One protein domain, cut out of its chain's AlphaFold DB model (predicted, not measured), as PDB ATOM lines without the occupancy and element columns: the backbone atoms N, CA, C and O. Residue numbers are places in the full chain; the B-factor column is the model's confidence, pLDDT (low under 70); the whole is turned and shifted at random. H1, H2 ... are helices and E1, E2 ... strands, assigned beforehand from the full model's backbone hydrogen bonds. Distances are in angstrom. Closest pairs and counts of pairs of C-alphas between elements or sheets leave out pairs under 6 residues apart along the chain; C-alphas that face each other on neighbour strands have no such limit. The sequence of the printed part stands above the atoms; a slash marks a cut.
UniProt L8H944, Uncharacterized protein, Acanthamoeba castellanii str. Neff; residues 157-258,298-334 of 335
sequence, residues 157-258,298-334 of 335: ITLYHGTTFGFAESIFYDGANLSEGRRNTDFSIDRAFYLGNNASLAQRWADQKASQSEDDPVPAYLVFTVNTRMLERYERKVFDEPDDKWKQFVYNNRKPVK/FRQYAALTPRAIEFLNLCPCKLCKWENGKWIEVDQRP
ATOM      1  N   ILE A 157     108.613  82.370  81.633       92.12
ATOM      2  CA  ILE A 157     107.355  82.102  80.932       92.12
ATOM      3  C   ILE A 157     106.214  82.036  81.945       92.12
ATOM      4  O   ILE A 157     106.391  81.550  83.059       92.12
ATOM      5  N   THR A 158     105.035  82.513  81.548       94.50
ATOM      6  CA  THR A 158     103.812  82.343  82.340       94.50
ATOM      7  C   THR A 158     103.038  81.137  81.833       94.50
ATOM      8  O   THR A 158     102.740  81.044  80.639       94.50
ATOM      9  N   LEU A 159     102.728  80.217  82.739       94.81
ATOM     10  CA  LEU A 159     101.990  78.995  82.457       94.81
ATOM     11  C   LEU A 159     100.718  78.925  83.299       94.81
ATOM     12  O   LEU A 159     100.685  79.386  84.433       94.81
ATOM     13  N   TYR A 160      99.680  78.312  82.744       96.19
ATOM     14  CA  TYR A 160      98.339  78.281  83.305       96.19
ATOM     15  C   TYR A 160      97.829  76.848  83.431       96.19
ATOM     16  O   TYR A 160      98.000  76.042  82.512       96.19
ATOM     17  N   HIS A 161      97.149  76.556  84.537       95.56
ATOM     18  CA  HIS A 161      96.422  75.305  84.751       95.56
ATOM     19  C   HIS A 161      94.975  75.608  85.139       95.56
ATOM     20  O   HIS A 161      94.742  76.153  86.211       95.56
ATOM     21  N   GLY A 162      94.012  75.266  84.281       95.38
ATOM     22  CA  GLY A 162      92.583  75.395  84.584       95.38
ATOM     23  C   GLY A 162      92.027  74.143  85.259       95.38
ATOM     24  O   GLY A 162      92.340  73.027  84.839       95.38
ATOM     25  N   THR A 163      91.189  74.311  86.277       95.81
ATOM     26  CA  THR A 163      90.512  73.223  86.998       95.81
ATOM     27  C   THR A 163      89.324  73.783  87.807       95.81
ATOM     28  O   THR A 163      88.846  74.881  87.529       95.81
ATOM     29  N   THR A 164      88.779  73.032  88.759       96.81
ATOM     30  CA  THR A 164      87.785  73.532  89.723       96.81
ATOM     31  C   THR A 164      88.472  74.099  90.967       96.81
ATOM     32  O   THR A 164      89.643  73.808  91.219       96.81
ATOM     33  N   PHE A 165      87.783  74.945  91.729       97.81
ATOM     34  CA  PHE A 165      88.387  75.723  92.807       97.81
ATOM     35  C   PHE A 165      88.988  74.864  93.913       97.81
ATOM     36  O   PHE A 165      90.142  75.093  94.258       97.81
ATOM     37  N   GLY A 166      88.291  73.829  94.385       96.69
ATOM     38  CA  GLY A 166      88.827  72.919  95.400       96.69
ATOM     39  C   GLY A 166      90.106  72.204  94.948       96.69
ATOM     40  O   GLY A 166      91.063  72.095  95.713       96.69
ATOM     41  N   PHE A 167      90.187  71.778  93.679       95.44
ATOM     42  CA  PHE A 167      91.433  71.210  93.142       95.44
ATOM     43  C   PHE A 167      92.535  72.262  92.988       95.44
ATOM     44  O   PHE A 167      93.692  71.966  93.275       95.44
ATOM     45  N   ALA A 168      92.207  73.470  92.522       96.94
ATOM     46  CA  ALA A 168      93.187  74.545  92.391       96.94
ATOM     47  C   ALA A 168      93.766  74.940  93.757       96.94
ATOM     48  O   ALA A 168      94.974  75.126  93.870       96.94
ATOM     49  N   GLU A 169      92.920  75.013  94.783       97.56
ATOM     50  CA  GLU A 169      93.288  75.315  96.164       97.56
ATOM     51  C   GLU A 169      94.236  74.254  96.741       97.56
ATOM     52  O   GLU A 169      95.311  74.600  97.228       97.56
ATOM     53  N   SER A 170      93.910  72.965  96.592       95.88
ATOM     54  CA  SER A 170      94.802  71.884  97.037       95.88
ATOM     55  C   SER A 170      96.139  71.900  96.291       95.88
ATOM     56  O   SER A 170      97.193  71.872  96.916       95.88
ATOM     57  N   ILE A 171      96.148  72.074  94.963       95.88
ATOM     58  CA  ILE A 171      97.409  72.198  94.209       95.88
ATOM     59  C   ILE A 171      98.226  73.416  94.678       95.88
ATOM     60  O   ILE A 171      99.459  73.379  94.682       95.88
ATOM     61  N   PHE A 172      97.561  74.515  95.032       97.25
ATOM     62  CA  PHE A 172      98.222  75.735  95.474       97.25
ATOM     63  C   PHE A 172      98.882  75.571  96.854       97.25
ATOM     64  O   PHE A 172     100.062  75.912  96.994       97.25
ATOM     65  N   TYR A 173      98.161  75.024  97.838       96.62
ATOM     66  CA  TYR A 173      98.645  74.879  99.218       96.62
ATOM     67  C   TYR A 173      99.472  73.610  99.456       96.62
ATOM     68  O   TYR A 173     100.504  73.678 100.120       96.62
ATOM     69  N   ASP A 174      99.067  72.481  98.877       95.62
ATOM     70  CA  ASP A 174      99.706  71.172  99.083       95.62
ATOM     71  C   ASP A 174     100.748  70.852  97.997       95.62
ATOM     72  O   ASP A 174     101.601  69.975  98.164       95.62
ATOM     73  N   GLY A 175     100.706  71.589  96.885       94.00
ATOM     74  CA  GLY A 175     101.512  71.332  95.701       94.00
ATOM     75  C   GLY A 175     100.843  70.353  94.737       94.00
ATOM     76  O   GLY A 175     100.023  69.514  95.096       94.00
ATOM     77  N   ALA A 176     101.224  70.429  93.462       91.25
ATOM     78  CA  ALA A 176     100.820  69.438  92.480       91.25
ATOM     79  C   ALA A 176     101.373  68.057  92.866       91.25
ATOM     80  O   ALA A 176     102.529  67.926  93.272       91.25
ATOM     81  N   ASN A 177     100.557  67.020  92.682       89.50
ATOM     82  CA  ASN A 177     100.901  65.644  93.010       89.50
ATOM     83  C   ASN A 177     100.498  64.714  91.859       89.50
ATOM     84  O   ASN A 177      99.316  64.542  91.556       89.50
ATOM     85  N   LEU A 178     101.474  64.054  91.220       84.56
ATOM     86  CA  LEU A 178     101.175  63.119  90.127       84.56
ATOM     87  C   LEU A 178     100.279  61.972  90.596       84.56
ATOM     88  O   LEU A 178      99.493  61.452  89.812       84.56
ATOM     89  N   SER A 179     100.349  61.569  91.867       84.94
ATOM     90  CA  SER A 179      99.566  60.430  92.348       84.94
ATOM     91  C   SER A 179      98.047  60.654  92.311       84.94
ATOM     92  O   SER A 179      97.299  59.678  92.176       84.94
ATOM     93  N   GLU A 180      97.614  61.915  92.301       82.62
ATOM     94  CA  GLU A 180      96.214  62.352  92.229       82.62
ATOM     95  C   GLU A 180      95.695  62.481  90.790       82.62
ATOM     96  O   GLU A 180      94.494  62.638  90.551       82.62
ATOM     97  N   GLY A 181      96.581  62.337  89.799       73.06
ATOM     98  CA  GLY A 181      96.206  62.312  88.392       73.06
ATOM     99  C   GLY A 181      95.209  61.189  88.090       73.06
ATOM    100  O   GLY A 181      95.471  60.004  88.338       73.06
ATOM    101  N   ARG A 182      94.058  61.550  87.503       68.56
ATOM    102  CA  ARG A 182      93.049  60.577  87.058       68.56
ATOM    103  C   ARG A 182      93.616  59.676  85.957       68.56
ATOM    104  O   ARG A 182      94.246  60.145  85.010       68.56
ATOM    105  N   ARG A 183      93.318  58.378  86.046       64.56
ATOM    106  CA  ARG A 183      93.594  57.405  84.976       64.56
ATOM    107  C   ARG A 183      92.657  57.642  83.778       64.56
ATOM    108  O   ARG A 183      91.541  58.122  83.947       64.56
ATOM    109  N   ASN A 184      93.086  57.249  82.582       59.84
ATOM    110  CA  ASN A 184      92.363  57.333  81.300       59.84
ATOM    111  C   ASN A 184      91.960  58.744  80.803       59.84
ATOM    112  O   ASN A 184      91.036  58.874  80.002       59.84
ATOM    113  N   THR A 185      92.644  59.803  81.235       61.94
ATOM    114  CA  THR A 185      92.636  61.116  80.564       61.94
ATOM    115  C   THR A 185      93.700  61.190  79.460       61.94
ATOM    116  O   THR A 185      94.473  60.245  79.273       61.94
ATOM    117  N   ASP A 186      93.733  62.308  78.725       48.06
ATOM    118  CA  ASP A 186      94.644  62.573  77.603       48.06
ATOM    119  C   ASP A 186      96.094  62.134  77.806       48.06
ATOM    120  O   ASP A 186      96.706  61.719  76.832       48.06
ATOM    121  N   PHE A 187      96.644  62.186  79.029       54.25
ATOM    122  CA  PHE A 187      98.032  61.785  79.309       54.25
ATOM    123  C   PHE A 187      98.192  61.010  80.628       54.25
ATOM    124  O   PHE A 187      99.002  61.333  81.490       54.25
ATOM    125  N   SER A 188      97.347  59.995  80.800       51.44
ATOM    126  CA  SER A 188      97.093  59.306  82.072       51.44
ATOM    127  C   SER A 188      97.724  57.922  82.240       51.44
ATOM    128  O   SER A 188      97.380  57.221  83.197       51.44
ATOM    129  N   ILE A 189      98.619  57.503  81.340       48.78
ATOM    130  CA  ILE A 189      99.344  56.240  81.545       48.78
ATOM    131  C   ILE A 189     100.332  56.376  82.705       48.78
ATOM    132  O   ILE A 189     100.359  55.479  83.544       48.78
ATOM    133  N   ASP A 190     101.003  57.529  82.826       55.06
ATOM    134  CA  ASP A 190     102.024  57.768  83.861       55.06
ATOM    135  C   ASP A 190     101.675  58.885  84.858       55.06
ATOM    136  O   ASP A 190     102.467  59.162  85.752       55.06
ATOM    137  N   ARG A 191     100.462  59.459  84.761       72.50
ATOM    138  CA  ARG A 191     100.006  60.668  85.480       72.50
ATOM    139  C   ARG A 191     100.833  61.905  85.092       72.50
ATOM    140  O   ARG A 191     102.046  61.935  85.232       72.50
ATOM    141  N   ALA A 192     100.166  62.948  84.609       78.75
ATOM    142  CA  ALA A 192     100.819  64.170  84.145       78.75
ATOM    143  C   ALA A 192     100.121  65.411  84.697       78.75
ATOM    144  O   ALA A 192      98.904  65.406  84.895       78.75
ATOM    145  N   PHE A 193     100.890  66.483  84.886       86.00
ATOM    146  CA  PHE A 193     100.367  67.804  85.229       86.00
ATOM    147  C   PHE A 193     100.452  68.739  84.017       86.00
ATOM    148  O   PHE A 193     101.535  68.915  83.449       86.00
ATOM    149  N   TYR A 194      99.311  69.301  83.600       85.69
ATOM    150  CA  TYR A 194      99.210  70.093  82.368       85.69
ATOM    151  C   TYR A 194      99.291  71.574  82.615       85.69
ATOM    152  O   TYR A 194      98.597  72.117  83.471       85.69
ATOM    153  N   LEU A 195     100.055  72.216  81.751       90.31
ATOM    154  CA  LEU A 195     100.242  73.644  81.740       90.31
ATOM    155  C   LEU A 195     100.144  74.135  80.296       90.31
ATOM    156  O   LEU A 195     100.679  73.511  79.379       90.31
ATOM    157  N   GLY A 196      99.454  75.247  80.085       90.19
ATOM    158  CA  GLY A 196      99.419  75.951  78.803       90.19
ATOM    159  C   GLY A 196      99.933  77.374  78.962       90.19
ATOM    160  O   GLY A 196      99.873  77.928  80.048       90.19
ATOM    161  N   ASN A 197     100.405  78.004  77.894       91.19
ATOM    162  CA  ASN A 197     100.804  79.420  77.905       91.19
ATOM    163  C   ASN A 197      99.656  80.390  77.544       91.19
ATOM    164  O   ASN A 197      99.906  81.566  77.291       91.19
ATOM    165  N   ASN A 198      98.408  79.911  77.492       90.31
ATOM    166  CA  ASN A 198      97.235  80.697  77.106       90.31
ATOM    167  C   ASN A 198      96.205  80.727  78.247       90.31
ATOM    168  O   ASN A 198      95.598  79.703  78.571       90.31
ATOM    169  N   ALA A 199      96.005  81.912  78.829       93.56
ATOM    170  CA  ALA A 199      95.090  82.127  79.947       93.56
ATOM    171  C   ALA A 199      93.630  81.820  79.578       93.56
ATOM    172  O   ALA A 199      92.965  81.079  80.296       93.56
ATOM    173  N   SER A 200      93.147  82.313  78.433       90.94
ATOM    174  CA  SER A 200      91.764  82.107  77.980       90.94
ATOM    175  C   SER A 200      91.433  80.625  77.782       90.94
ATOM    176  O   SER A 200      90.319  80.185  78.055       90.94
ATOM    177  N   LEU A 201      92.404  79.813  77.351       85.88
ATOM    178  CA  LEU A 201      92.229  78.358  77.269       85.88
ATOM    179  C   LEU A 201      92.114  77.700  78.637       85.88
ATOM    180  O   LEU A 201      91.267  76.826  78.815       85.88
ATOM    181  N   ALA A 202      92.942  78.118  79.592       91.06
ATOM    182  CA  ALA A 202      92.861  77.616  80.955       91.06
ATOM    183  C   ALA A 202      91.524  77.991  81.610       91.06
ATOM    184  O   ALA A 202      90.899  77.131  82.223       91.06
ATOM    185  N   GLN A 203      91.045  79.220  81.407       94.38
ATOM    186  CA  GLN A 203      89.751  79.693  81.908       94.38
ATOM    187  C   GLN A 203      88.586  78.878  81.337       94.38
ATOM    188  O   GLN A 203      87.820  78.293  82.094       94.38
ATOM    189  N   ARG A 204      88.512  78.707  80.010       90.75
ATOM    190  CA  ARG A 204      87.448  77.892  79.393       90.75
ATOM    191  C   ARG A 204      87.487  76.433  79.836       90.75
ATOM    192  O   ARG A 204      86.451  75.791  79.982       90.75
ATOM    193  N   TRP A 205      88.684  75.890  80.051       90.81
ATOM    194  CA  TRP A 205      88.825  74.545  80.594       90.81
ATOM    195  C   TRP A 205      88.352  74.459  82.048       90.81
ATOM    196  O   TRP A 205      87.683  73.490  82.404       90.81
ATOM    197  N   ALA A 206      88.649  75.470  82.869       95.25
ATOM    198  CA  ALA A 206      88.136  75.586  84.228       95.25
ATOM    199  C   ALA A 206      86.599  75.618  84.240       95.25
ATOM    200  O   ALA A 206      85.987  74.807  84.934       95.25
ATOM    201  N   ASP A 207      85.977  76.439  83.389       94.00
ATOM    202  CA  ASP A 207      84.515  76.519  83.239       94.00
ATOM    203  C   ASP A 207      83.907  75.172  82.825       94.00
ATOM    204  O   ASP A 207      82.922  74.690  83.396       94.00
ATOM    205  N   GLN A 208      84.533  74.498  81.856       90.62
ATOM    206  CA  GLN A 208      84.103  73.173  81.421       90.62
ATOM    207  C   GLN A 208      84.212  72.128  82.545       90.62
ATOM    208  O   GLN A 208      83.393  71.210  82.611       90.62
ATOM    209  N   LYS A 209      85.233  72.217  83.402       89.94
ATOM    210  CA  LYS A 209      85.408  71.296  84.532       89.94
ATOM    211  C   LYS A 209      84.401  71.560  85.638       89.94
ATOM    212  O   LYS A 209      83.780  70.609  86.103       89.94
ATOM    213  N   ALA A 210      84.211  72.824  85.992       94.44
ATOM    214  CA  ALA A 210      83.263  73.253  87.006       94.44
ATOM    215  C   ALA A 210      81.822  72.889  86.627       94.44
ATOM    216  O   ALA A 210      81.112  72.288  87.421       94.44
ATOM    217  N   SER A 211      81.421  73.113  85.372       93.69
ATOM    218  CA  SER A 211      80.087  72.721  84.879       93.69
ATOM    219  C   SER A 211      79.818  71.208  84.883       93.69
ATOM    220  O   SER A 211      78.668  70.788  84.781       93.69
ATOM    221  N   GLN A 212      80.859  70.375  84.988       91.25
ATOM    222  CA  GLN A 212      80.755  68.912  85.085       91.25
ATOM    223  C   GLN A 212      80.875  68.398  86.527       91.25
ATOM    224  O   GLN A 212      80.839  67.183  86.734       91.25
ATOM    225  N   SER A 213      81.073  69.288  87.499       91.56
ATOM    226  CA  SER A 213      81.332  68.959  88.897       91.56
ATOM    227  C   SER A 213      80.179  69.452  89.763       91.56
ATOM    228  O   SER A 213      79.971  70.653  89.894       91.56
ATOM    229  N   GLU A 214      79.421  68.528  90.352       93.44
ATOM    230  CA  GLU A 214      78.331  68.883  91.274       93.44
ATOM    231  C   GLU A 214      78.877  69.372  92.625       93.44
ATOM    232  O   GLU A 214      78.352  70.328  93.192       93.44
ATOM    233  N   ASP A 215      79.966  68.761  93.103       95.50
ATOM    234  CA  ASP A 215      80.551  69.037  94.422       95.50
ATOM    235  C   ASP A 215      81.521  70.233  94.433       95.50
ATOM    236  O   ASP A 215      81.806  70.792  95.488       95.50
ATOM    237  N   ASP A 216      82.041  70.631  93.268       94.31
ATOM    238  CA  ASP A 216      83.001  71.736  93.132       94.31
ATOM    239  C   ASP A 216      82.709  72.556  91.859       94.31
ATOM    240  O   ASP A 216      83.422  72.435  90.855       94.31
ATOM    241  N   PRO A 217      81.611  73.338  91.857       96.38
ATOM    242  CA  PRO A 217      81.092  74.017  90.671       96.38
ATOM    243  C   PRO A 217      81.747  75.382  90.413       96.38
ATOM    244  O   PRO A 217      81.279  76.137  89.560       96.38
ATOM    245  N   VAL A 218      82.799  75.742  91.153       97.94
ATOM    246  CA  VAL A 218      83.487  77.029  90.993       97.94
ATOM    247  C   VAL A 218      84.701  76.826  90.087       97.94
ATOM    248  O   VAL A 218      85.594  76.054  90.436       97.94
ATOM    249  N   PRO A 219      84.778  77.487  88.923       98.00
ATOM    250  CA  PRO A 219      85.941  77.365  88.059       98.00
ATOM    251  C   PRO A 219      87.109  78.192  88.607       98.00
ATOM    252  O   PRO A 219      86.940  79.296  89.135       98.00
ATOM    253  N   ALA A 220      88.314  77.640  88.480       98.19
ATOM    254  CA  ALA A 220      89.550  78.241  88.961       98.19
ATOM    255  C   ALA A 220      90.728  77.934  88.036       98.19
ATOM    256  O   ALA A 220      90.748  76.935  87.314       98.19
ATOM    257  N   TYR A 221      91.749  78.778  88.070       97.81
ATOM    258  CA  TYR A 221      93.007  78.486  87.402       97.81
ATOM    259  C   TYR A 221      94.202  78.966  88.214       97.81
ATOM    260  O   TYR A 221      94.119  79.904  89.006       97.81
ATOM    261  N   LEU A 222      95.329  78.301  87.992       98.19
ATOM    262  CA  LEU A 222      96.618  78.630  88.582       98.19
ATOM    263  C   LEU A 222      97.492  79.331  87.550       98.19
ATOM    264  O   LEU A 222      97.460  78.966  86.371       98.19
ATOM    265  N   VAL A 223      98.289  80.298  88.001       98.00
ATOM    266  CA  VAL A 223      99.256  81.037  87.178       98.00
ATOM    267  C   VAL A 223     100.652  80.820  87.733       98.00
ATOM    268  O   VAL A 223     100.964  81.321  88.805       98.00
ATOM    269  N   PHE A 224     101.497  80.114  86.993       96.38
ATOM    270  CA  PHE A 224     102.882  79.840  87.355       96.38
ATOM    271  C   PHE A 224     103.822  80.768  86.591       96.38
ATOM    272  O   PHE A 224     103.757  80.846  85.360       96.38
ATOM    273  N   THR A 225     104.746  81.417  87.296       96.06
ATOM    274  CA  THR A 225     105.885  82.111  86.679       96.06
ATOM    275  C   THR A 225     107.090  81.183  86.708       96.06
ATOM    276  O   THR A 225     107.596  80.848  87.771       96.06
ATOM    277  N   VAL A 226     107.543  80.736  85.539       92.56
ATOM    278  CA  VAL A 226     108.523  79.651  85.426       92.56
ATOM    279  C   VAL A 226     109.777  80.134  84.709       92.56
ATOM    280  O   VAL A 226     109.700  80.661  83.602       92.56
ATOM    281  N   ASN A 227     110.950  79.894  85.295       91.44
ATOM    282  CA  ASN A 227     112.229  80.089  84.611       91.44
ATOM    283  C   ASN A 227     112.387  79.037  83.497       91.44
ATOM    284  O   ASN A 227     112.436  77.831  83.765       91.44
ATOM    285  N   THR A 228     112.497  79.478  82.239       86.31
ATOM    286  CA  THR A 228     112.544  78.567  81.086       86.31
ATOM    287  C   THR A 228     113.814  77.727  81.057       86.31
ATOM    288  O   THR A 228     113.748  76.570  80.658       86.31
ATOM    289  N   ARG A 229     114.954  78.261  81.518       85.94
ATOM    290  CA  ARG A 229     116.230  77.523  81.585       85.94
ATOM    291  C   ARG A 229     116.175  76.404  82.613       85.94
ATOM    292  O   ARG A 229     116.748  75.340  82.403       85.94
ATOM    293  N   MET A 230     115.502  76.643  83.734       82.50
ATOM    294  CA  MET A 230     115.296  75.618  84.753       82.50
ATOM    295  C   MET A 230     114.314  74.566  84.253       82.50
ATOM    296  O   MET A 230     114.634  73.382  84.302       82.50
ATOM    297  N   LEU A 231     113.191  74.989  83.661       80.88
ATOM    298  CA  LEU A 231     112.237  74.090  83.009       80.88
ATOM    299  C   LEU A 231     112.913  73.221  81.936       80.88
ATOM    300  O   LEU A 231     112.569  72.051  81.772       80.88
ATOM    301  N   GLU A 232     113.903  73.784  81.236       80.62
ATOM    302  CA  GLU A 232     114.677  73.112  80.200       80.62
ATOM    303  C   GLU A 232     115.430  71.868  80.681       80.62
ATOM    304  O   GLU A 232     115.577  70.922  79.905       80.62
ATOM    305  N   ARG A 233     115.816  71.836  81.962       82.94
ATOM    306  CA  ARG A 233     116.595  70.757  82.596       82.94
ATOM    307  C   ARG A 233     115.766  69.534  82.980       82.94
ATOM    308  O   ARG A 233     116.345  68.503  83.315       82.94
ATOM    309  N   TYR A 234     114.441  69.643  82.969       79.62
ATOM    310  CA  TYR A 234     113.552  68.552  83.354       79.62
ATOM    311  C   TYR A 234     112.987  67.841  82.131       79.62
ATOM    312  O   TYR A 234     112.697  68.459  81.099       79.62
ATOM    313  N   GLU A 235     112.787  66.531  82.276       72.75
ATOM    314  CA  GLU A 235     112.072  65.737  81.287       72.75
ATOM    315  C   GLU A 235     110.639  66.262  81.152       72.75
ATOM    316  O   GLU A 235     109.854  66.267  82.105       72.75
ATOM    317  N   ARG A 236     110.319  66.737  79.950       73.31
ATOM    318  CA  ARG A 236     109.019  67.303  79.601       73.31
ATOM    319  C   ARG A 236     108.686  66.971  78.162       73.31
ATOM    320  O   ARG A 236     109.574  66.785  77.329       73.31
ATOM    321  N   LYS A 237     107.395  66.996  77.856       78.88
ATOM    322  CA  LYS A 237     106.924  67.053  76.474       78.88
ATOM    323  C   LYS A 237     106.374  68.437  76.193       78.88
ATOM    324  O   LYS A 237     105.573  68.951  76.975       78.88
ATOM    325  N   VAL A 238     106.852  69.022  75.101       79.00
ATOM    326  CA  VAL A 238     106.393  70.305  74.576       79.00
ATOM    327  C   VAL A 238     105.745  70.032  73.233       79.00
ATOM    328  O   VAL A 238     106.310  69.313  72.410       79.00
ATOM    329  N   PHE A 239     104.562  70.599  73.040       76.69
ATOM    330  CA  PHE A 239     103.854  70.564  71.772       76.69
ATOM    331  C   PHE A 239     103.574  72.003  71.365       76.69
ATOM    332  O   PHE A 239     102.858  72.708  72.078       76.69
ATOM    333  N   ASP A 240     104.205  72.430  70.273       76.69
ATOM    334  CA  ASP A 240     104.048  73.769  69.690       76.69
ATOM    335  C   ASP A 240     102.794  73.877  68.808       76.69
ATOM    336  O   ASP A 240     102.294  74.969  68.557       76.69
ATOM    337  N   GLU A 241     102.290  72.736  68.341       76.00
ATOM    338  CA  GLU A 241     101.108  72.606  67.498       76.00
ATOM    339  C   GLU A 241     100.467  71.221  67.717       76.00
ATOM    340  O   GLU A 241     101.131  70.298  68.204       76.00
ATOM    341  N   PRO A 242      99.173  71.038  67.393       72.62
ATOM    342  CA  PRO A 242      98.498  69.743  67.483       72.62
ATOM    343  C   PRO A 242      98.865  68.814  66.309       72.62
ATOM    344  O   PRO A 242      97.998  68.339  65.566       72.62
ATOM    345  N   ASP A 243     100.164  68.567  66.142       78.38
ATOM    346  CA  ASP A 243     100.745  67.710  65.111       78.38
ATOM    347  C   ASP A 243     100.482  66.212  65.359       78.38
ATOM    348  O   ASP A 243      99.859  65.787  66.339       78.38
ATOM    349  N   ASP A 244     100.968  65.369  64.450       80.56
ATOM    350  CA  ASP A 244     100.822  63.919  64.577       80.56
ATOM    351  C   ASP A 244     101.556  63.354  65.803       80.56
ATOM    352  O   ASP A 244     101.121  62.342  66.355       80.56
ATOM    353  N   LYS A 245     102.608  64.022  66.303       79.06
ATOM    354  CA  LYS A 245     103.285  63.622  67.546       79.06
ATOM    355  C   LYS A 245     102.393  63.870  68.755       79.06
ATOM    356  O   LYS A 245     102.282  62.986  69.607       79.06
ATOM    357  N   TRP A 246     101.734  65.027  68.826       79.69
ATOM    358  CA  TRP A 246     100.734  65.327  69.847       79.69
ATOM    359  C   TRP A 246      99.586  64.322  69.784       79.69
ATOM    360  O   TRP A 246      99.247  63.714  70.800       79.69
ATOM    361  N   LYS A 247      99.040  64.064  68.588       75.19
ATOM    362  CA  LYS A 247      97.949  63.094  68.395       75.19
ATOM    363  C   LYS A 247      98.348  61.698  68.847       75.19
ATOM    364  O   LYS A 247      97.607  61.072  69.601       75.19
ATOM    365  N   GLN A 248      99.513  61.214  68.419       77.75
ATOM    366  CA  GLN A 248     100.014  59.901  68.813       77.75
ATOM    367  C   GLN A 248     100.237  59.838  70.324       77.75
ATOM    368  O   GLN A 248      99.922  58.827  70.951       77.75
ATOM    369  N   PHE A 249     100.737  60.920  70.926       75.38
ATOM    370  CA  PHE A 249     100.903  61.011  72.369       75.38
ATOM    371  C   PHE A 249      99.550  60.926  73.089       75.38
ATOM    372  O   PHE A 249      99.412  60.085  73.975       75.38
ATOM    373  N   VAL A 250      98.537  61.688  72.672       71.12
ATOM    374  CA  VAL A 250      97.172  61.612  73.225       71.12
ATOM    375  C   VAL A 250      96.566  60.220  73.042       71.12
ATOM    376  O   VAL A 250      96.053  59.631  73.993       71.12
ATOM    377  N   TYR A 251      96.636  59.673  71.827       71.94
ATOM    378  CA  TYR A 251      96.080  58.364  71.490       71.94
ATOM    379  C   TYR A 251      96.689  57.258  72.349       71.94
ATOM    380  O   TYR A 251      95.963  56.478  72.961       71.94
ATOM    381  N   ASN A 252      98.021  57.229  72.443       70.62
ATOM    382  CA  ASN A 252      98.730  56.230  73.233       70.62
ATOM    383  C   ASN A 252      98.331  56.294  74.702       70.62
ATOM    384  O   ASN A 252      98.254  55.256  75.344       70.62
ATOM    385  N   ASN A 253      98.072  57.491  75.225       66.88
ATOM    386  CA  ASN A 253      97.749  57.687  76.628       66.88
ATOM    387  C   ASN A 253      96.281  57.426  76.984       66.88
ATOM    388  O   ASN A 253      95.982  56.988  78.097       66.88
ATOM    389  N   ARG A 254      95.353  57.664  76.056       65.81
ATOM    390  CA  ARG A 254      93.946  57.295  76.228       65.81
ATOM    391  C   ARG A 254      93.791  55.791  75.971       65.81
ATOM    392  O   ARG A 254      93.358  55.378  74.899       65.81
ATOM    393  N   LYS A 255      94.124  54.943  76.958       54.19
ATOM    394  CA  LYS A 255      93.845  53.496  76.857       54.19
ATOM    395  C   LYS A 255      92.343  53.280  76.605       54.19
ATOM    396  O   LYS A 255      91.523  53.833  77.343       54.19
ATOM    397  N   PRO A 256      91.942  52.470  75.610       47.31
ATOM    398  CA  PRO A 256      90.533  52.223  75.343       47.31
ATOM    399  C   PRO A 256      89.916  51.417  76.494       47.31
ATOM    400  O   PRO A 256      90.159  50.222  76.656       47.31
ATOM    401  N   VAL A 257      89.074  52.067  77.300       43.69
ATOM    402  CA  VAL A 257      88.260  51.415  78.337       43.69
ATOM    403  C   VAL A 257      87.095  50.683  77.669       43.69
ATOM    404  O   VAL A 257      85.976  51.166  77.744       43.69
ATOM    405  N   LYS A 258      87.323  49.573  76.945       43.47
ATOM    406  CA  LYS A 258      86.294  48.734  76.257       43.47
ATOM    407  C   LYS A 258      85.231  49.478  75.407       43.47
ATOM    408  O   LYS A 258      84.312  48.864  74.876       43.47
ATOM    409  N   PHE A 298     100.154  78.247  70.731       66.38
ATOM    410  CA  PHE A 298      99.644  77.252  71.653       66.38
ATOM    411  C   PHE A 298     100.792  76.334  72.051       66.38
ATOM    412  O   PHE A 298     101.144  75.414  71.323       66.38
ATOM    413  N   ARG A 299     101.384  76.588  73.218       78.81
ATOM    414  CA  ARG A 299     102.363  75.677  73.806       78.81
ATOM    415  C   ARG A 299     101.751  74.959  74.985       78.81
ATOM    416  O   ARG A 299     101.393  75.583  75.986       78.81
ATOM    417  N   GLN A 300     101.669  73.640  74.866       81.56
ATOM    418  CA  GLN A 300     101.338  72.766  75.981       81.56
ATOM    419  C   GLN A 300     102.596  72.150  76.574       81.56
ATOM    420  O   GLN A 300     103.479  71.676  75.857       81.56
ATOM    421  N   TYR A 301     102.622  72.121  77.898       85.75
ATOM    422  CA  TYR A 301     103.652  71.502  78.708       85.75
ATOM    423  C   TYR A 301     103.007  70.405  79.549       85.75
ATOM    424  O   TYR A 301     101.950  70.600  80.154       85.75
ATOM    425  N   ALA A 302     103.666  69.252  79.598       84.94
ATOM    426  CA  ALA A 302     103.322  68.178  80.516       84.94
ATOM    427  C   ALA A 302     104.522  67.891  81.422       84.94
ATOM    428  O   ALA A 302     105.587  67.501  80.932       84.94
ATOM    429  N   ALA A 303     104.342  68.080  82.731       84.06
ATOM    430  CA  ALA A 303     105.287  67.611  83.739       84.06
ATOM    431  C   ALA A 303     104.982  66.141  84.052       84.06
ATOM    432  O   ALA A 303     103.867  65.808  84.460       84.06
ATOM    433  N   LEU A 304     105.966  65.272  83.803       82.69
ATOM    434  CA  LEU A 304     105.804  63.812  83.827       82.69
ATOM    435  C   LEU A 304     106.563  63.132  84.971       82.69
ATOM    436  O   LEU A 304     106.370  61.947  85.216       82.69
ATOM    437  N   THR A 305     107.445  63.856  85.661       84.25
ATOM    438  CA  THR A 305     108.318  63.291  86.696       84.25
ATOM    439  C   THR A 305     108.106  64.002  88.033       84.25
ATOM    440  O   THR A 305     107.808  65.201  88.034       84.25
ATOM    441  N   PRO A 306     108.310  63.320  89.177       87.06
ATOM    442  CA  PRO A 306     108.251  63.958  90.494       87.06
ATOM    443  C   PRO A 306     109.154  65.192  90.593       87.06
ATOM    444  O   PRO A 306     108.731  66.227  91.086       87.06
ATOM    445  N   ARG A 307     110.353  65.134  90.004       86.44
ATOM    446  CA  ARG A 307     111.310  66.246  90.019       86.44
ATOM    447  C   ARG A 307     110.821  67.482  89.249       86.44
ATOM    448  O   ARG A 307     111.085  68.608  89.658       86.44
ATOM    449  N   ALA A 308     110.115  67.286  88.131       87.50
ATOM    450  CA  ALA A 308     109.495  68.389  87.391       87.50
ATOM    451  C   ALA A 308     108.355  69.037  88.195       87.50
ATOM    452  O   ALA A 308     108.138  70.241  88.109       87.50
ATOM    453  N   ILE A 309     107.646  68.238  88.992       89.81
ATOM    454  CA  ILE A 309     106.563  68.693  89.863       89.81
ATOM    455  C   ILE A 309     107.095  69.430  91.087       89.81
ATOM    456  O   ILE A 309     106.603  70.512  91.386       89.81
ATOM    457  N   GLU A 310     108.139  68.913  91.736       90.25
ATOM    458  CA  GLU A 310     108.863  69.619  92.800       90.25
ATOM    459  C   GLU A 310     109.307  71.005  92.324       90.25
ATOM    460  O   GLU A 310     109.064  71.997  93.001       90.25
ATOM    461  N   PHE A 311     109.872  71.095  91.117       92.50
ATOM    462  CA  PHE A 311     110.238  72.377  90.516       92.50
ATOM    463  C   PHE A 311     109.039  73.322  90.333       92.50
ATOM    464  O   PHE A 311     109.126  74.493  90.695       92.50
ATOM    465  N   LEU A 312     107.910  72.835  89.809       91.69
ATOM    466  CA  LEU A 312     106.698  73.650  89.655       91.69
ATOM    467  C   LEU A 312     106.116  74.103  91.000       91.69
ATOM    468  O   LEU A 312     105.628  75.227  91.109       91.69
ATOM    469  N   ASN A 313     106.199  73.262  92.030       94.19
ATOM    470  CA  ASN A 313     105.741  73.584  93.381       94.19
ATOM    471  C   ASN A 313     106.601  74.663  94.054       94.19
ATOM    472  O   ASN A 313     106.111  75.352  94.943       94.19
ATOM    473  N   LEU A 314     107.840  74.857  93.597       94.12
ATOM    474  CA  LEU A 314     108.716  75.946  94.036       94.12
ATOM    475  C   LEU A 314     108.549  77.228  93.209       94.12
ATOM    476  O   LEU A 314     109.045  78.273  93.603       94.12
ATOM    477  N   CYS A 315     107.870  77.180  92.060       94.25
ATOM    478  CA  CYS A 315     107.664  78.380  91.255       94.25
ATOM    479  C   CYS A 315     106.665  79.339  91.934       94.25
ATOM    480  O   CYS A 315     105.681  78.865  92.531       94.25
ATOM    481  N   PRO A 316     106.845  80.669  91.759       97.06
ATOM    482  CA  PRO A 316     105.810  81.641  92.077       97.06
ATOM    483  C   PRO A 316     104.492  81.238  91.419       97.06
ATOM    484  O   PRO A 316     104.455  80.921  90.223       97.06
ATOM    485  N   CYS A 317     103.421  81.243  92.207       97.69
ATOM    486  CA  CYS A 317     102.108  80.794  91.766       97.69
ATOM    487  C   CYS A 317     101.022  81.750  92.257       97.69
ATOM    488  O   CYS A 317     101.087  82.225  93.390       97.69
ATOM    489  N   LYS A 318     100.012  82.012  91.428       98.44
ATOM    490  CA  LYS A 318      98.783  82.717  91.819       98.44
ATOM    491  C   LYS A 318      97.591  81.786  91.687       98.44
ATOM    492  O   LYS A 318      97.501  81.043  90.706       98.44
ATOM    493  N   LEU A 319      96.669  81.877  92.638       98.44
ATOM    494  CA  LEU A 319      95.374  81.210  92.601       98.44
ATOM    495  C   LEU A 319      94.310  82.209  92.154       98.44
ATOM    496  O   LEU A 319      94.100  83.232  92.802       98.44
ATOM    497  N   CYS A 320      93.619  81.904  91.059       98.44
ATOM    498  CA  CYS A 320      92.521  82.714  90.550       98.44
ATOM    499  C   CYS A 320      91.222  81.902  90.515       98.44
ATOM    500  O   CYS A 320      91.233  80.735  90.120       98.44
ATOM    501  N   LYS A 321      90.091  82.519  90.868       98.25
ATOM    502  CA  LYS A 321      88.758  81.896  90.781       98.25
ATOM    503  C   LYS A 321      87.747  82.819  90.115       98.25
ATOM    504  O   LYS A 321      87.929  84.037  90.112       98.25
ATOM    505  N   TRP A 322      86.687  82.244  89.561       98.00
ATOM    506  CA  TRP A 322      85.555  83.015  89.061       98.00
ATOM    507  C   TRP A 322      84.590  83.328  90.202       98.00
ATOM    508  O   TRP A 322      84.069  82.428  90.856       98.00
ATOM    509  N   GLU A 323      84.339  84.610  90.438       97.00
ATOM    510  CA  GLU A 323      83.413  85.063  91.469       97.00
ATOM    511  C   GLU A 323      82.743  86.366  91.025       97.00
ATOM    512  O   GLU A 323      83.396  87.280  90.521       97.00
ATOM    513  N   ASN A 324      81.423  86.461  91.200       96.50
ATOM    514  CA  ASN A 324      80.642  87.660  90.866       96.50
ATOM    515  C   ASN A 324      80.844  88.154  89.418       96.50
ATOM    516  O   ASN A 324      80.957  89.353  89.168       96.50
ATOM    517  N   GLY A 325      80.908  87.219  88.463       96.19
ATOM    518  CA  GLY A 325      81.008  87.535  87.036       96.19
ATOM    519  C   GLY A 325      82.393  87.997  86.572       96.19
ATOM    520  O   GLY A 325      82.503  88.571  85.491       96.19
ATOM    521  N   LYS A 326      83.445  87.784  87.373       97.50
ATOM    522  CA  LYS A 326      84.824  88.101  86.992       97.50
ATOM    523  C   LYS A 326      85.829  87.124  87.599       97.50
ATOM    524  O   LYS A 326      85.577  86.511  88.633       97.50
ATOM    525  N   TRP A 327      86.999  87.028  86.974       97.31
ATOM    526  CA  TRP A 327      88.155  86.349  87.555       97.31
ATOM    527  C   TRP A 327      88.792  87.237  88.624       97.31
ATOM    528  O   TRP A 327      89.081  88.408  88.368       97.31
ATOM    529  N   ILE A 328      89.012  86.681  89.811       98.06
ATOM    530  CA  ILE A 328      89.700  87.350  90.916       98.06
ATOM    531  C   ILE A 328      90.910  86.533  91.363       98.06
ATOM    532  O   ILE A 328      90.871  85.303  91.358       98.06
ATOM    533  N   GLU A 329      91.979  87.221  91.747       98.12
ATOM    534  CA  GLU A 329      93.121  86.623  92.440       98.12
ATOM    535  C   GLU A 329      92.757  86.431  93.913       98.12
ATOM    536  O   GLU A 329      92.281  87.360  94.565       98.12
ATOM    537  N   VAL A 330      92.922  85.206  94.399       97.38
ATOM    538  CA  VAL A 330      92.550  84.783  95.754       97.38
ATOM    539  C   VAL A 330      93.771  84.781  96.658       97.38
ATOM    540  O   VAL A 330      93.696  85.256  97.786       97.38
ATOM    541  N   ASP A 331      94.883  84.246  96.156       97.31
ATOM    542  CA  ASP A 331      96.120  84.094  96.911       97.31
ATOM    543  C   ASP A 331      97.334  84.061  95.965       97.31
ATOM    544  O   ASP A 331      97.208  83.788  94.762       97.31
ATOM    545  N   GLN A 332      98.516  84.324  96.517       96.31
ATOM    546  CA  GLN A 332      99.790  84.300  95.813       96.31
ATOM    547  C   GLN A 332     100.890  83.676  96.679       96.31
ATOM    548  O   GLN A 332     101.223  84.160  97.760       96.31
ATOM    549  N   ARG A 333     101.529  82.635  96.142       93.38
ATOM    550  CA  ARG A 333     102.700  81.996  96.738       93.38
ATOM    551  C   ARG A 333     103.968  82.655  96.183       93.38
ATOM    552  O   ARG A 333     104.145  82.645  94.956       93.38
ATOM    553  N   PRO A 334     104.845  83.226  97.030       86.94
ATOM    554  CA  PRO A 334     106.157  83.682  96.582       86.94
ATOM    555  C   PRO A 334     107.008  82.475  96.158       86.94
ATOM    556  O   PRO A 334     106.849  81.387  96.712       86.94
TER     557      PRO A 334
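Overview. This is residues 157 to 258 and 298 to 334 of the 335 residues of an uncharacterized protein of Acanthamoeba castellanii str. Neff (UniProt L8H944). A strongly twisted antiparallel sheet of four long strands, E1 E3 E6 E7, has helix H1 over one face and helix H2 over the other, and a small sheet of three short strands, E2 E5 E4, sits beyond its edge strand E1, with E2 next to E1. H5 packs on parts of both sheets, H3 sits off the end of E3, and H4 lies at the far side of the small sheet and only grazes it. The printed part has 139 residues with five named helices and seven named strands, in the order E1 H1 E2 H2 E3 H3 E4 H4 E5 H5 E6 E7; both sheets are antiparallel, in the orders E1 E3 E6 E7 and E2 E5 E4, and the class is mixed, helices and strands. The whole is compact, with a radius of gyration of the C-alphas of 14.7 A, and spans 40 by 40 by 27 A.

Along the chain. Begin with the large sheet. Find C-alpha 157 at (107.355, 82.102, 80.932); from there E1, residues 157 to 164, runs 23.1 A to C-alpha 164. Look next for E3, residues 219 to 227, the longest strand at 26.7 A, then E6, residues 317 to 323, 19.2 A long, and E7, residues 326 to 333, 21.3 A long, ending with C-alpha 333 at (102.700, 81.996, 96.738). The small sheet holds E2, residues 193 to 196, E5, residues 300 to 303, and E4, residues 236 to 239. Among the helices, H2, residues 199 to 210, is the longest, at 16.4 A, and starts with C-alpha 199 at (95.090, 82.127, 79.947). H1 takes residues 165 to 174 and spans 13.7 A, H4 residues 244 to 253 and 13.9 A, H5 residues 306 to 314 and 12.5 A, and H3 the five residues 228 to 232.

Arrangement. In the large sheet, look first at E1 and E3, where N 159 and O 224 are 2.9 A apart, within hydrogen-bond range. Between E3 and E6, N 221 and O 320 are 2.9 A apart, and in the hairpin E6 and E7, N 319 and O 331 are 2.9 A apart. Helices on both faces give three layers: H1 and H5 are on one face and H2 is on the other. H1 lies over E3 and E6 at a height over the sheet of 8.3 A and runs along the strands, at 17 degrees to E3 on the local plane; its C-alpha 165 is 4.7 A from that of Ala 220, the closest pair with E3. H2 lies over E1 and E3 at a height of 6.4 A, along the strands, at 10 degrees to E1 on the local plane; the closest C-alphas of H2 and E1 are those of Ala 202 and Gly 162, 4.3 A apart. Moving outward, the closest C-alphas of E1 and E2 are those of His 161 and Leu 195, 5.1 A apart. In the small sheet, N 195 and O 301 of E2 and E5 are 3.0 A apart, and N 239 and O 300 of E4 and E5 are 3.2 A apart. H5 is on this sheet too, its C-alpha 309 6.3 A from that of Ala 303. H3 and H5 are close but not clearly touching, with the C-alphas of Leu 231 and Ala 308 7.7 A apart. H4 only grazes the small sheet, with residues 245 to 249. In H1, H2, H3, H4 and H5, every O i to N i+4 pair is within hydrogen-bond range.

Size, cuts and confidence. The C-alphas farthest apart, those of Lys 258 and Pro 334, are 45.0 A apart. Residues 259 to 297 are not printed, and across this cut, in the link from H4 to E5, C-alphas 258 and 298 are 31.8 A apart. Follow residues 175 to 192 for the long link, from H1 to E2. Confidence is under 70 at residues 182 to 190, 253 to 258 and 298; the mean pLDDT of the printed part is 85.7.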